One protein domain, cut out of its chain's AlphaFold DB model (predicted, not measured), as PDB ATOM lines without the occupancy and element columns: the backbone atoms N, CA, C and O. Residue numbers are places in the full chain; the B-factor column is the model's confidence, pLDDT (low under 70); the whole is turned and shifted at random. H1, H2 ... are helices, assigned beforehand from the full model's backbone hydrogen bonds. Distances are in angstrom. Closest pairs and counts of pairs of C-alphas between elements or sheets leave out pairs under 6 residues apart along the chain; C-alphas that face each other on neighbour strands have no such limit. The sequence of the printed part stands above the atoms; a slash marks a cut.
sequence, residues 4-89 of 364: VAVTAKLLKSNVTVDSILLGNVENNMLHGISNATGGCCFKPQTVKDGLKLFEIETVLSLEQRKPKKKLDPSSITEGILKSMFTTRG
ATOM      1  N   VAL A   4     217.754 224.566 262.084       90.56
ATOM      2  CA  VAL A   4     216.483 225.239 261.787       90.56
ATOM      3  C   VAL A   4     216.739 226.702 261.432       90.56
ATOM      4  O   VAL A   4     216.331 227.156 260.360       90.56
ATOM      5  N   ALA A   5     217.494 227.421 262.268       91.31
ATOM      6  CA  ALA A   5     217.886 228.802 262.001       91.31
ATOM      7  C   ALA A   5     218.667 228.962 260.682       91.31
ATOM      8  O   ALA A   5     218.412 229.903 259.924       91.31
ATOM      9  N   VAL A   6     219.590 228.039 260.378       92.00
ATOM     10  CA  VAL A   6     220.346 228.043 259.111       92.00
ATOM     11  C   VAL A   6     219.404 227.864 257.920       92.00
ATOM     12  O   VAL A   6     219.444 228.667 256.988       92.00
ATOM     13  N   THR A   7     218.508 226.876 257.973       91.81
ATOM     14  CA  THR A   7     217.533 226.611 256.901       91.81
ATOM     15  C   THR A   7     216.628 227.815 256.657       91.81
ATOM     16  O   THR A   7     216.462 228.251 255.520       91.81
ATOM     17  N   ALA A   8     216.086 228.405 257.726       91.75
ATOM     18  CA  ALA A   8     215.226 229.578 257.627       91.75
ATOM     19  C   ALA A   8     215.959 230.779 257.004       91.75
ATOM     20  O   ALA A   8     215.370 231.522 256.217       91.75
ATOM     21  N   LYS A   9     217.250 230.967 257.310       94.00
ATOM     22  CA  LYS A   9     218.071 232.033 256.718       94.00
ATOM     23  C   LYS A   9     218.329 231.807 255.226       94.00
ATOM     24  O   LYS A   9     218.235 232.762 254.453       94.00
ATOM     25  N   LEU A  10     218.616 230.567 254.824       94.00
ATOM     26  CA  LEU A  10     218.798 230.189 253.418       94.00
ATOM     27  C   LEU A  10     217.518 230.447 252.612       94.00
ATOM     28  O   LEU A  10     217.569 231.130 251.592       94.00
ATOM     29  N   LEU A  11     216.365 230.007 253.128       91.44
ATOM     30  CA  LEU A  11     215.060 230.229 252.502       91.44
ATOM     31  C   LEU A  11     214.720 231.717 252.353       91.44
ATOM     32  O   LEU A  11     214.328 232.145 251.270       91.44
ATOM     33  N   LYS A  12     214.929 232.524 253.404       92.50
ATOM     34  CA  LYS A  12     214.723 233.986 253.356       92.50
ATOM     35  C   LYS A  12     215.627 234.683 252.338       92.50
ATOM     36  O   LYS A  12     215.246 235.713 251.797       92.50
ATOM     37  N   SER A  13     216.802 234.117 252.078       94.19
ATOM     38  CA  SER A  13     217.762 234.629 251.093       94.19
ATOM     39  C   SER A  13     217.554 234.025 249.697       94.19
ATOM     40  O   SER A  13     218.376 234.237 248.813       94.19
ATOM     41  N   ASN A  14     216.483 233.244 249.500       90.56
ATOM     42  CA  ASN A  14     216.180 232.485 248.284       90.56
ATOM     43  C   ASN A  14     217.314 231.544 247.818       90.56
ATOM     44  O   ASN A  14     217.402 231.196 246.642       90.56
ATOM     45  N   VAL A  15     218.156 231.082 248.741       92.19
ATOM     46  CA  VAL A  15     219.254 230.155 248.445       92.19
ATOM     47  C   VAL A  15     218.717 228.727 248.378       92.19
ATOM     48  O   VAL A  15     217.948 228.303 249.242       92.19
ATOM     49  N   THR A  16     219.132 227.990 247.352       91.06
ATOM     50  CA  THR A  16     218.912 226.545 247.221       91.06
ATOM     51  C   THR A  16     220.216 225.822 247.514       91.06
ATOM     52  O   THR A  16     221.266 226.236 247.029       91.06
ATOM     53  N   VAL A  17     220.150 224.775 248.336       92.31
ATOM     54  CA  VAL A  17     221.319 223.989 248.734       92.31
ATOM     55  C   VAL A  17     221.178 222.576 248.202       92.31
ATOM     56  O   VAL A  17     220.226 221.880 248.544       92.31
ATOM     57  N   ASP A  18     222.156 222.160 247.405       91.31
ATOM     58  CA  ASP A  18     222.375 220.758 247.073       91.31
ATOM     59  C   ASP A  18     223.463 220.193 247.992       91.31
ATOM     60  O   ASP A  18     224.422 220.884 248.345       91.31
ATOM     61  N   SER A  19     223.324 218.933 248.396       90.69
ATOM     62  CA  SER A  19     224.289 218.261 249.266       90.69
ATOM     63  C   SER A  19     224.717 216.921 248.692       90.69
ATOM     64  O   SER A  19     223.875 216.121 248.296       90.69
ATOM     65  N   ILE A  20     226.018 216.647 248.725       89.62
ATOM     66  CA  ILE A  20     226.596 215.353 248.360       89.62
ATOM     67  C   ILE A  20     227.245 214.778 249.619       89.62
ATOM     68  O   ILE A  20     228.189 215.358 250.156       89.62
ATOM     69  N   LEU A  21     226.712 213.670 250.126       87.50
ATOM     70  CA  LEU A  21     227.231 213.009 251.319       87.50
ATOM     71  C   LEU A  21     228.275 211.976 250.905       87.50
ATOM     72  O   LEU A  21     227.958 211.007 250.218       87.50
ATOM     73  N   LEU A  22     229.510 212.176 251.363       84.12
ATOM     74  CA  LEU A  22     230.616 211.242 251.171       84.12
ATOM     75  C   LEU A  22     230.873 210.474 252.474       84.12
ATOM     76  O   LEU A  22     231.015 211.077 253.538       84.12
ATOM     77  N   GLY A  23     230.952 209.146 252.384       78.50
ATOM     78  CA  GLY A  23     231.238 208.256 253.510       78.50
ATOM     79  C   GLY A  23     230.016 207.548 254.108       78.50
ATOM     80  O   GLY A  23     228.891 207.640 253.618       78.50
ATOM     81  N   ASN A  24     230.251 206.812 255.197       76.81
ATOM     82  CA  ASN A  24     229.274 205.873 255.770       76.81
ATOM     83  C   ASN A  24     228.262 206.527 256.726       76.81
ATOM     84  O   ASN A  24     227.391 205.844 257.259       76.81
ATOM     85  N   VAL A  25     228.370 207.835 256.966       73.06
ATOM     86  CA  VAL A  25     227.519 208.544 257.928       73.06
ATOM     87  C   VAL A  25     226.200 208.928 257.262       73.06
ATOM     88  O   VAL A  25     226.179 209.581 256.220       73.06
ATOM     89  N   GLU A  26     225.084 208.539 257.871       72.31
ATOM     90  CA  GLU A  26     223.772 209.071 257.505       72.31
ATOM     91  C   GLU A  26     223.583 210.442 258.151       72.31
ATOM     92  O   GLU A  26     223.751 210.604 259.360       72.31
ATOM     93  N   ASN A  27     223.249 211.450 257.344       78.25
ATOM     94  CA  ASN A  27     222.962 212.790 257.845       78.25
ATOM     95  C   ASN A  27     221.590 213.260 257.359       78.25
ATOM     96  O   ASN A  27     221.455 214.007 256.387       78.25
ATOM     97  N   ASN A  28     220.569 212.835 258.100       82.06
ATOM     98  CA  ASN A  28     219.168 213.168 257.834       82.06
ATOM     99  C   ASN A  28     218.909 214.675 257.959       82.06
ATOM    100  O   ASN A  28     217.975 215.196 257.360       82.06
ATOM    101  N   MET A  29     219.748 215.391 258.718       87.31
ATOM    102  CA  MET A  29     219.614 216.834 258.886       87.31
ATOM    103  C   MET A  29     220.048 217.582 257.628       87.31
ATOM    104  O   MET A  29     219.309 218.433 257.142       87.31
ATOM    105  N   LEU A  30     221.214 217.245 257.068       87.00
ATOM    106  CA  LEU A  30     221.693 217.846 255.822       87.00
ATOM    107  C   LEU A  30     220.737 217.539 254.663       87.00
ATOM    108  O   LEU A  30     220.402 218.432 253.892       87.00
ATOM    109  N   HIS A  31     220.217 216.310 254.617       86.56
ATOM    110  CA  HIS A  31     219.171 215.923 253.673       86.56
ATOM    111  C   HIS A  31     217.908 216.787 253.793       86.56
ATOM    112  O   HIS A  31     217.407 217.292 252.781       86.56
ATOM    113  N   GLY A  32     217.424 216.992 255.022       87.94
ATOM    114  CA  GLY A  32     216.266 217.832 255.305       87.94
ATOM    115  C   GLY A  32     216.480 219.287 254.893       87.94
ATOM    116  O   GLY A  32     215.588 219.887 254.296       87.94
ATOM    117  N   ILE A  33     217.669 219.846 255.146       91.06
ATOM    118  CA  ILE A  33     218.034 221.214 254.741       91.06
ATOM    119  C   ILE A  33     217.979 221.354 253.212       91.06
ATOM    120  O   ILE A  33     217.327 222.269 252.696       91.06
ATOM    121  N   SER A  34     218.621 220.438 252.482       91.56
ATOM    122  CA  SER A  34     218.644 220.467 251.016       91.56
ATOM    123  C   SER A  34     217.228 220.379 250.448       91.56
ATOM    124  O   SER A  34     216.816 221.230 249.664       91.56
ATOM    125  N   ASN A  35     216.407 219.446 250.940       88.94
ATOM    126  CA  ASN A  35     215.021 219.309 250.486       88.94
ATOM    127  C   ASN A  35     214.143 220.517 250.840       88.94
ATOM    128  O   ASN A  35     213.366 220.971 249.998       88.94
ATOM    129  N   ALA A  36     214.267 221.065 252.052       89.88
ATOM    130  CA  ALA A  36     213.487 222.223 252.482       89.88
ATOM    131  C   ALA A  36     213.771 223.459 251.618       89.88
ATOM    132  O   ALA A  36     212.845 224.202 251.289       89.88
ATOM    133  N   THR A  37     215.031 223.646 251.208       91.56
ATOM    134  CA  THR A  37     215.470 224.740 250.319       91.56
ATOM    135  C   THR A  37     215.199 224.483 248.829       91.56
ATOM    136  O   THR A  37     215.482 225.345 247.988       91.56
ATOM    137  N   GLY A  38     214.604 223.334 248.491       87.69
ATOM    138  CA  GLY A  38     214.269 222.940 247.121       87.69
ATOM    139  C   GLY A  38     215.439 222.350 246.325       87.69
ATOM    140  O   GLY A  38     215.364 222.287 245.101       87.69
ATOM    141  N   GLY A  39     216.514 221.943 246.996       89.94
ATOM    142  CA  GLY A  39     217.653 221.262 246.395       89.94
ATOM    143  C   GLY A  39     217.552 219.737 246.444       89.94
ATOM    144  O   GLY A  39     216.502 219.153 246.740       89.94
ATOM    145  N   CYS A  40     218.659 219.087 246.117       90.12
ATOM    146  CA  CYS A  40     218.819 217.641 246.052       90.12
ATOM    147  C   CYS A  40     219.873 217.157 247.049       90.12
ATOM    148  O   CYS A  40     220.813 217.870 247.398       90.12
ATOM    149  N   CYS A  41     219.711 215.925 247.514       90.12
ATOM    150  CA  CYS A  41     220.631 215.289 248.437       90.12
ATOM    151  C   CYS A  41     221.088 213.945 247.877       90.12
ATOM    152  O   CYS A  41     220.305 213.002 247.821       90.12
ATOM    153  N   PHE A  42     222.361 213.855 247.508       90.56
ATOM    154  CA  PHE A  42     222.963 212.686 246.877       90.56
ATOM    155  C   PHE A  42     223.857 211.926 247.858       90.56
ATOM    156  O   PHE A  42     224.488 212.528 248.732       90.56
ATOM    157  N   LYS A  43     223.969 210.607 247.676       89.75
ATOM    158  CA  LYS A  43     224.916 209.753 248.409       89.75
ATOM    159  C   LYS A  43     225.610 208.779 247.446       89.75
ATOM    160  O   LYS A  43     225.219 207.609 247.383       89.75
ATOM    161  N   PRO A  44     226.597 209.255 246.662       88.62
ATOM    162  CA  PRO A  44     227.351 208.390 245.761       88.62
ATOM    163  C   PRO A  44     228.087 207.305 246.558       88.62
ATOM    164  O   PRO A  44     228.627 207.579 247.631       88.62
ATOM    165  N   GLN A  45     228.099 206.071 246.046       87.62
ATOM    166  CA  GLN A  45     228.769 204.941 246.705       87.62
ATOM    167  C   GLN A  45     230.226 204.802 246.258       87.62
ATOM    168  O   GLN A  45     231.061 204.278 246.996       87.62
ATOM    169  N   THR A  46     230.550 205.299 245.063       86.31
ATOM    170  CA  THR A  46     231.894 205.252 244.486       86.31
ATOM    171  C   THR A  46     232.361 206.629 244.014       86.31
ATOM    172  O   THR A  46     231.563 207.543 243.801       86.31
ATOM    173  N   VAL A  47     233.675 206.783 243.805       82.94
ATOM    174  CA  VAL A  47     234.246 207.997 243.188       82.94
ATOM    175  C   VAL A  47     233.661 208.223 241.791       82.94
ATOM    176  O   VAL A  47     233.358 209.360 241.437       82.94
ATOM    177  N   LYS A  48     233.431 207.144 241.030       81.12
ATOM    178  CA  LYS A  48     232.795 207.189 239.707       81.12
ATOM    179  C   LYS A  48     231.383 207.776 239.792       81.12
ATOM    180  O   LYS A  48     231.058 208.661 239.012       81.12
ATOM    181  N   ASP A  49     230.579 207.356 240.770       83.00
ATOM    182  CA  ASP A  49     229.231 207.913 240.980       83.00
ATOM    183  C   ASP A  49     229.283 209.392 241.371       83.00
ATOM    184  O   ASP A  49     228.462 210.188 240.924       83.00
ATOM    185  N   GLY A  50     230.270 209.774 242.188       85.44
ATOM    186  CA  GLY A  50     230.494 211.167 242.560       85.44
ATOM    187  C   GLY A  50     230.816 212.046 241.353       85.44
ATOM    188  O   GLY A  50     230.229 213.114 241.217       85.44
ATOM    189  N   LEU A  51     231.700 211.589 240.460       82.38
ATOM    190  CA  LEU A  51     232.048 212.306 239.228       82.38
ATOM    191  C   LEU A  51     230.858 212.403 238.267       82.38
ATOM    192  O   LEU A  51     230.588 213.494 237.772       82.38
ATOM    193  N   LYS A  52     230.084 211.318 238.100       81.50
ATOM    194  CA  LYS A  52     228.847 211.315 237.296       81.50
ATOM    195  C   LYS A  52     227.908 212.451 237.680       81.50
ATOM    196  O   LYS A  52     227.371 213.113 236.803       81.50
ATOM    197  N   LEU A  53     227.725 212.718 238.977       85.19
ATOM    198  CA  LEU A  53     226.839 213.795 239.433       85.19
ATOM    199  C   LEU A  53     227.245 215.170 238.892       85.19
ATOM    200  O   LEU A  53     226.372 215.980 238.598       85.19
ATOM    201  N   PHE A  54     228.543 215.434 238.740       82.19
ATOM    202  CA  PHE A  54     229.036 216.708 238.219       82.19
ATOM    203  C   PHE A  54     228.995 216.801 236.690       82.19
ATOM    204  O   PHE A  54     229.138 217.899 236.168       82.19
ATOM    205  N   GLU A  55     228.752 215.704 235.972       78.69
ATOM    206  CA  GLU A  55     228.484 215.729 234.524       78.69
ATOM    207  C   GLU A  55     226.994 215.980 234.213       78.69
ATOM    208  O   GLU A  55     226.628 216.353 233.098       78.69
ATOM    209  N   ILE A  56     226.111 215.836 235.207       80.00
ATOM    210  CA  ILE A  56     224.667 216.035 235.045       80.00
ATOM    211  C   ILE A  56     224.342 217.534 234.995       80.00
ATOM    212  O   ILE A  56     224.424 218.256 235.990       80.00
ATOM    213  N   GLU A  57     223.853 218.005 233.848       79.50
ATOM    214  CA  GLU A  57     223.530 219.421 233.630       79.50
ATOM    215  C   GLU A  57     222.481 219.954 234.625       79.50
ATOM    216  O   GLU A  57     222.588 221.089 235.082       79.50
ATOM    217  N   THR A  58     221.508 219.136 235.048       82.88
ATOM    218  CA  THR A  58     220.517 219.540 236.066       82.88
ATOM    219  C   THR A  58     221.082 219.619 237.483       82.88
ATOM    220  O   THR A  58     220.448 220.223 238.355       82.88
ATOM    221  N   VAL A  59     222.244 219.012 237.752       84.94
ATOM    222  CA  VAL A  59     222.994 219.209 239.002       84.94
ATOM    223  C   VAL A  59     223.710 220.556 238.956       84.94
ATOM    224  O   VAL A  59     223.666 221.293 239.936       84.94
ATOM    225  N   LEU A  60     224.285 220.914 237.805       83.94
ATOM    226  CA  LEU A  60     225.050 222.149 237.626       83.94
ATOM    227  C   LEU A  60     224.190 223.403 237.385       83.94
ATOM    228  O   LEU A  60     224.597 224.504 237.751       83.94
ATOM    229  N   SER A  61     223.014 223.258 236.770       83.94
ATOM    230  CA  SER A  61     222.129 224.364 236.389       83.94
ATOM    231  C   SER A  61     220.722 224.185 236.953       83.94
ATOM    232  O   SER A  61     219.962 223.303 236.543       83.94
ATOM    233  N   LEU A  62     220.341 225.079 237.872       83.38
ATOM    234  CA  LEU A  62     218.989 225.118 238.434       83.38
ATOM    235  C   LEU A  62     217.922 225.473 237.387       83.38
ATOM    236  O   LEU A  62     216.774 225.076 237.552       83.38
ATOM    237  N   GLU A  63     218.284 226.180 236.312       81.81
ATOM    238  CA  GLU A  63     217.353 226.559 235.238       81.81
ATOM    239  C   GLU A  63     216.874 225.357 234.421       81.81
ATOM    240  O   GLU A  63     215.754 225.362 233.922       81.81
ATOM    241  N   GLN A  64     217.709 224.319 234.310       78.31
ATOM    242  CA  GLN A  64     217.376 223.077 233.606       78.31
ATOM    243  C   GLN A  64     216.627 222.081 234.504       78.31
ATOM    244  O   GLN A  64     216.232 221.004 234.051       78.31
ATOM    245  N   ARG A  65     216.445 222.405 235.792       84.38
ATOM    246  CA  ARG A  65     215.843 221.530 236.798       84.38
ATOM    247  C   ARG A  65     214.373 221.874 236.999       84.38
ATOM    248  O   ARG A  65     213.987 223.031 237.145       84.38
ATOM    249  N   LYS A  66     213.534 220.848 237.121       82.69
ATOM    250  CA  LYS A  66     212.161 221.013 237.592       82.69
ATOM    251  C   LYS A  66     212.181 221.578 239.021       82.69
ATOM    252  O   LYS A  66     212.751 220.946 239.916       82.69
ATOM    253  N   PRO A  67     211.559 222.740 239.272       82.81
ATOM    254  CA  PRO A  67     211.646 223.388 240.570       82.81
ATOM    255  C   PRO A  67     210.971 222.534 241.647       82.81
ATOM    256  O   PRO A  67     209.793 222.183 241.543       82.81
ATOM    257  N   LYS A  68     211.710 222.219 242.715       85.25
ATOM    258  CA  LYS A  68     211.139 221.611 243.920       85.25
ATOM    259  C   LYS A  68     210.479 222.699 244.769       85.25
ATOM    260  O   LYS A  68     210.993 223.809 244.906       85.25
ATOM    261  N   LYS A  69     209.332 222.373 245.370       85.38
ATOM    262  CA  LYS A  69     208.617 223.283 246.275       85.38
ATOM    263  C   LYS A  69     209.481 223.576 247.506       85.38
ATOM    264  O   LYS A  69     209.737 222.669 248.296       85.38
ATOM    265  N   LYS A  70     209.879 224.841 247.672       88.88
ATOM    266  CA  LYS A  70     210.527 225.337 248.892       88.88
ATOM    267  C   LYS A  70     209.508 225.409 250.028       88.88
ATOM    268  O   LYS A  70     208.332 225.698 249.793       88.88
ATOM    269  N   LEU A  71     209.952 225.132 251.248       87.31
ATOM    270  CA  LEU A  71     209.116 225.314 252.432       87.31
ATOM    271  C   LEU A  71     209.052 226.778 252.868       87.31
ATOM    272  O   LEU A  71     209.942 227.575 252.577       87.31
ATOM    273  N   ASP A  72     207.996 227.107 253.609       86.88
ATOM    274  CA  ASP A  72     207.874 228.411 254.248       86.88
ATOM    275  C   ASP A  72     208.868 228.527 255.426       86.88
ATOM    276  O   ASP A  72     208.897 227.629 256.278       86.88
ATOM    277  N   PRO A  73     209.657 229.618 255.524       86.69
ATOM    278  CA  PRO A  73     210.618 229.814 256.611       86.69
ATOM    279  C   PRO A  73     210.017 229.727 258.021       86.69
ATOM    280  O   PRO A  73     210.719 229.340 258.950       86.69
ATOM    281  N   SER A  74     208.748 230.108 258.196       86.06
ATOM    282  CA  SER A  74     208.047 230.091 259.490       86.06
ATOM    283  C   SER A  74     207.605 228.691 259.921       86.06
ATOM    284  O   SER A  74     207.362 228.455 261.100       86.06
ATOM    285  N   SER A  75     207.527 227.755 258.972       86.12
ATOM    286  CA  SER A  75     207.061 226.387 259.201       86.12
ATOM    287  C   SER A  75     208.202 225.399 259.462       86.12
ATOM    288  O   SER A  75     207.940 224.220 259.683       86.12
ATOM    289  N   ILE A  76     209.468 225.832 259.415       87.69
ATOM    290  CA  ILE A  76     210.614 224.935 259.604       87.69
ATOM    291  C   ILE A  76     210.757 224.562 261.078       87.69
ATOM    292  O   ILE A  76     210.922 225.418 261.943       87.69
ATOM    293  N   THR A  77     210.772 223.260 261.351       88.06
ATOM    294  CA  THR A  77     211.102 222.699 262.663       88.06
ATOM    295  C   THR A  77     212.083 221.547 262.499       88.06
ATOM    296  O   THR A  77     212.175 220.940 261.430       88.06
ATOM    297  N   GLU A  78     212.805 221.207 263.567       86.25
ATOM    298  CA  GLU A  78     213.764 220.099 263.540       86.25
ATOM    299  C   GLU A  78     213.083 218.761 263.200       86.25
ATOM    300  O   GLU A  78     213.627 217.950 262.450       86.25
ATOM    301  N   GLY A  79     211.859 218.556 263.701       84.62
ATOM    302  CA  GLY A  79     211.054 217.373 263.395       84.62
ATOM    303  C   GLY A  79     210.701 217.261 261.910       84.62
ATOM    304  O   GLY A  79     210.796 216.171 261.349       84.62
ATOM    305  N   ILE A  80     210.366 218.382 261.258       85.25
ATOM    306  CA  ILE A  80     210.071 218.419 259.817       85.25
ATOM    307  C   ILE A  80     211.320 218.104 258.992       85.25
ATOM    308  O   ILE A  80     211.245 217.313 258.058       85.25
ATOM    309  N   LEU A  81     212.478 218.669 259.344       84.69
ATOM    310  CA  LEU A  81     213.721 218.394 258.616       84.69
ATOM    311  C   LEU A  81     214.113 216.913 258.702       84.69
ATOM    312  O   LEU A  81     214.479 216.319 257.692       84.69
ATOM    313  N   LYS A  82     213.977 216.290 259.880       84.81
ATOM    314  CA  LYS A  82     214.284 214.861 260.065       84.81
ATOM    315  C   LYS A  82     213.299 213.944 259.341       84.81
ATOM    316  O   LYS A  82     213.723 212.925 258.802       84.81
ATOM    317  N   SER A  83     212.006 214.278 259.321       81.31
ATOM    318  CA  SER A  83     210.981 213.420 258.707       81.31
ATOM    319  C   SER A  83     211.040 213.397 257.175       81.31
ATOM    320  O   SER A  83     210.625 212.415 256.556       81.31
ATOM    321  N   MET A  84     211.606 214.437 256.547       73.81
ATOM    322  CA  MET A  84     211.814 214.470 255.094       73.81
ATOM    323  C   MET A  84     212.680 213.320 254.580       73.81
ATOM    324  O   MET A  84     212.391 212.786 253.507       73.81
ATOM    325  N   PHE A  85     213.698 212.910 255.343       68.12
ATOM    326  CA  PHE A  85     214.559 211.790 254.967       68.12
ATOM    327  C   PHE A  85     213.764 210.491 254.835       68.12
ATOM    328  O   PHE A  85     213.820 209.835 253.796       68.12
ATOM    329  N   THR A  86     212.934 210.184 255.835       65.00
ATOM    330  CA  THR A  86     212.094 208.978 255.877       65.00
ATOM    331  C   THR A  86     211.116 208.887 254.704       65.00
ATOM    332  O   THR A  86     210.655 207.801 254.371       65.00
ATOM    333  N   THR A  87     210.783 210.020 254.081       66.94
ATOM    334  CA  THR A  87     209.748 210.090 253.042       66.94
ATOM    335  C   THR A  87     210.334 210.068 251.628       66.94
ATOM    336  O   THR A  87     209.651 209.637 250.704       66.94
ATOM    337  N   ARG A  88     211.566 210.560 251.427       68.88
ATOM    338  CA  ARG A  88     212.124 210.803 250.082       68.88
ATOM    339  C   ARG A  88     213.430 210.077 249.761       68.88
ATOM    340  O   ARG A  88     213.715 209.932 248.581       68.88
ATOM    341  N   GLY A  89     214.193 209.608 250.753       80.50
ATOM    342  CA  GLY A  89     215.499 208.979 250.504       80.50
ATOM    343  C   GLY A  89     216.482 209.903 249.765       80.50
ATOM    344  O   GLY A  89     216.233 211.100 249.634       80.50
TER     345      GLY A  89
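What this domain is: This is residues 4 to 89 of the 364 residues of the protein "UBC core domain-containing protein" of Pundamilia nyererei (UniProt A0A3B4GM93). H5, the longest helix, packs crosswise on H2, with H1 near H2 and side by side with it, running the same way; H3 and the short H4 form a separate end, joined to this cluster by loops. The printed part has 86 residues, with five named helices, H1 to H5 in order, and no named strand; it is all helix, though under half of the residues are in named elements. It is compact, radius of gyration of the C-alphas 13.1 A, spanning 39 by 31 by 20 A.

Where its parts are: H5, residues 78 to 88, is 16.4 A long and ends at C-alpha 88 (212.124, 210.803, 250.082). H2 is residues 28 to 36, H3 47 to 55, H4 57 to 60. H1, residues 4 to 12, begins at C-alpha 4 (216.483, 225.239, 261.787).

How they stand to each other: H5 and H2 touch, about perpendicular at 85 degrees; their closest C-alphas, of Leu 81 and Gly 32, are 4.2 A apart. H1 and H2 are close but not clearly touching, Thr 7 to Ile 33 being the closest C-alphas at 5.8 A, at a shallow tilt of 20 degrees, the same way. H3 is apart from H5, H1 and H2. Every O i to N i+4 pair is within hydrogen-bond range in H1 and H2, 4 of 5 in H3 and 5 of 7 in H5; H4 is too short for one.

The domain as a whole: The printed part has no cut. The links H1 to H2 and H4 to H5 are long. Residues 85 to 88 have pLDDT under 70.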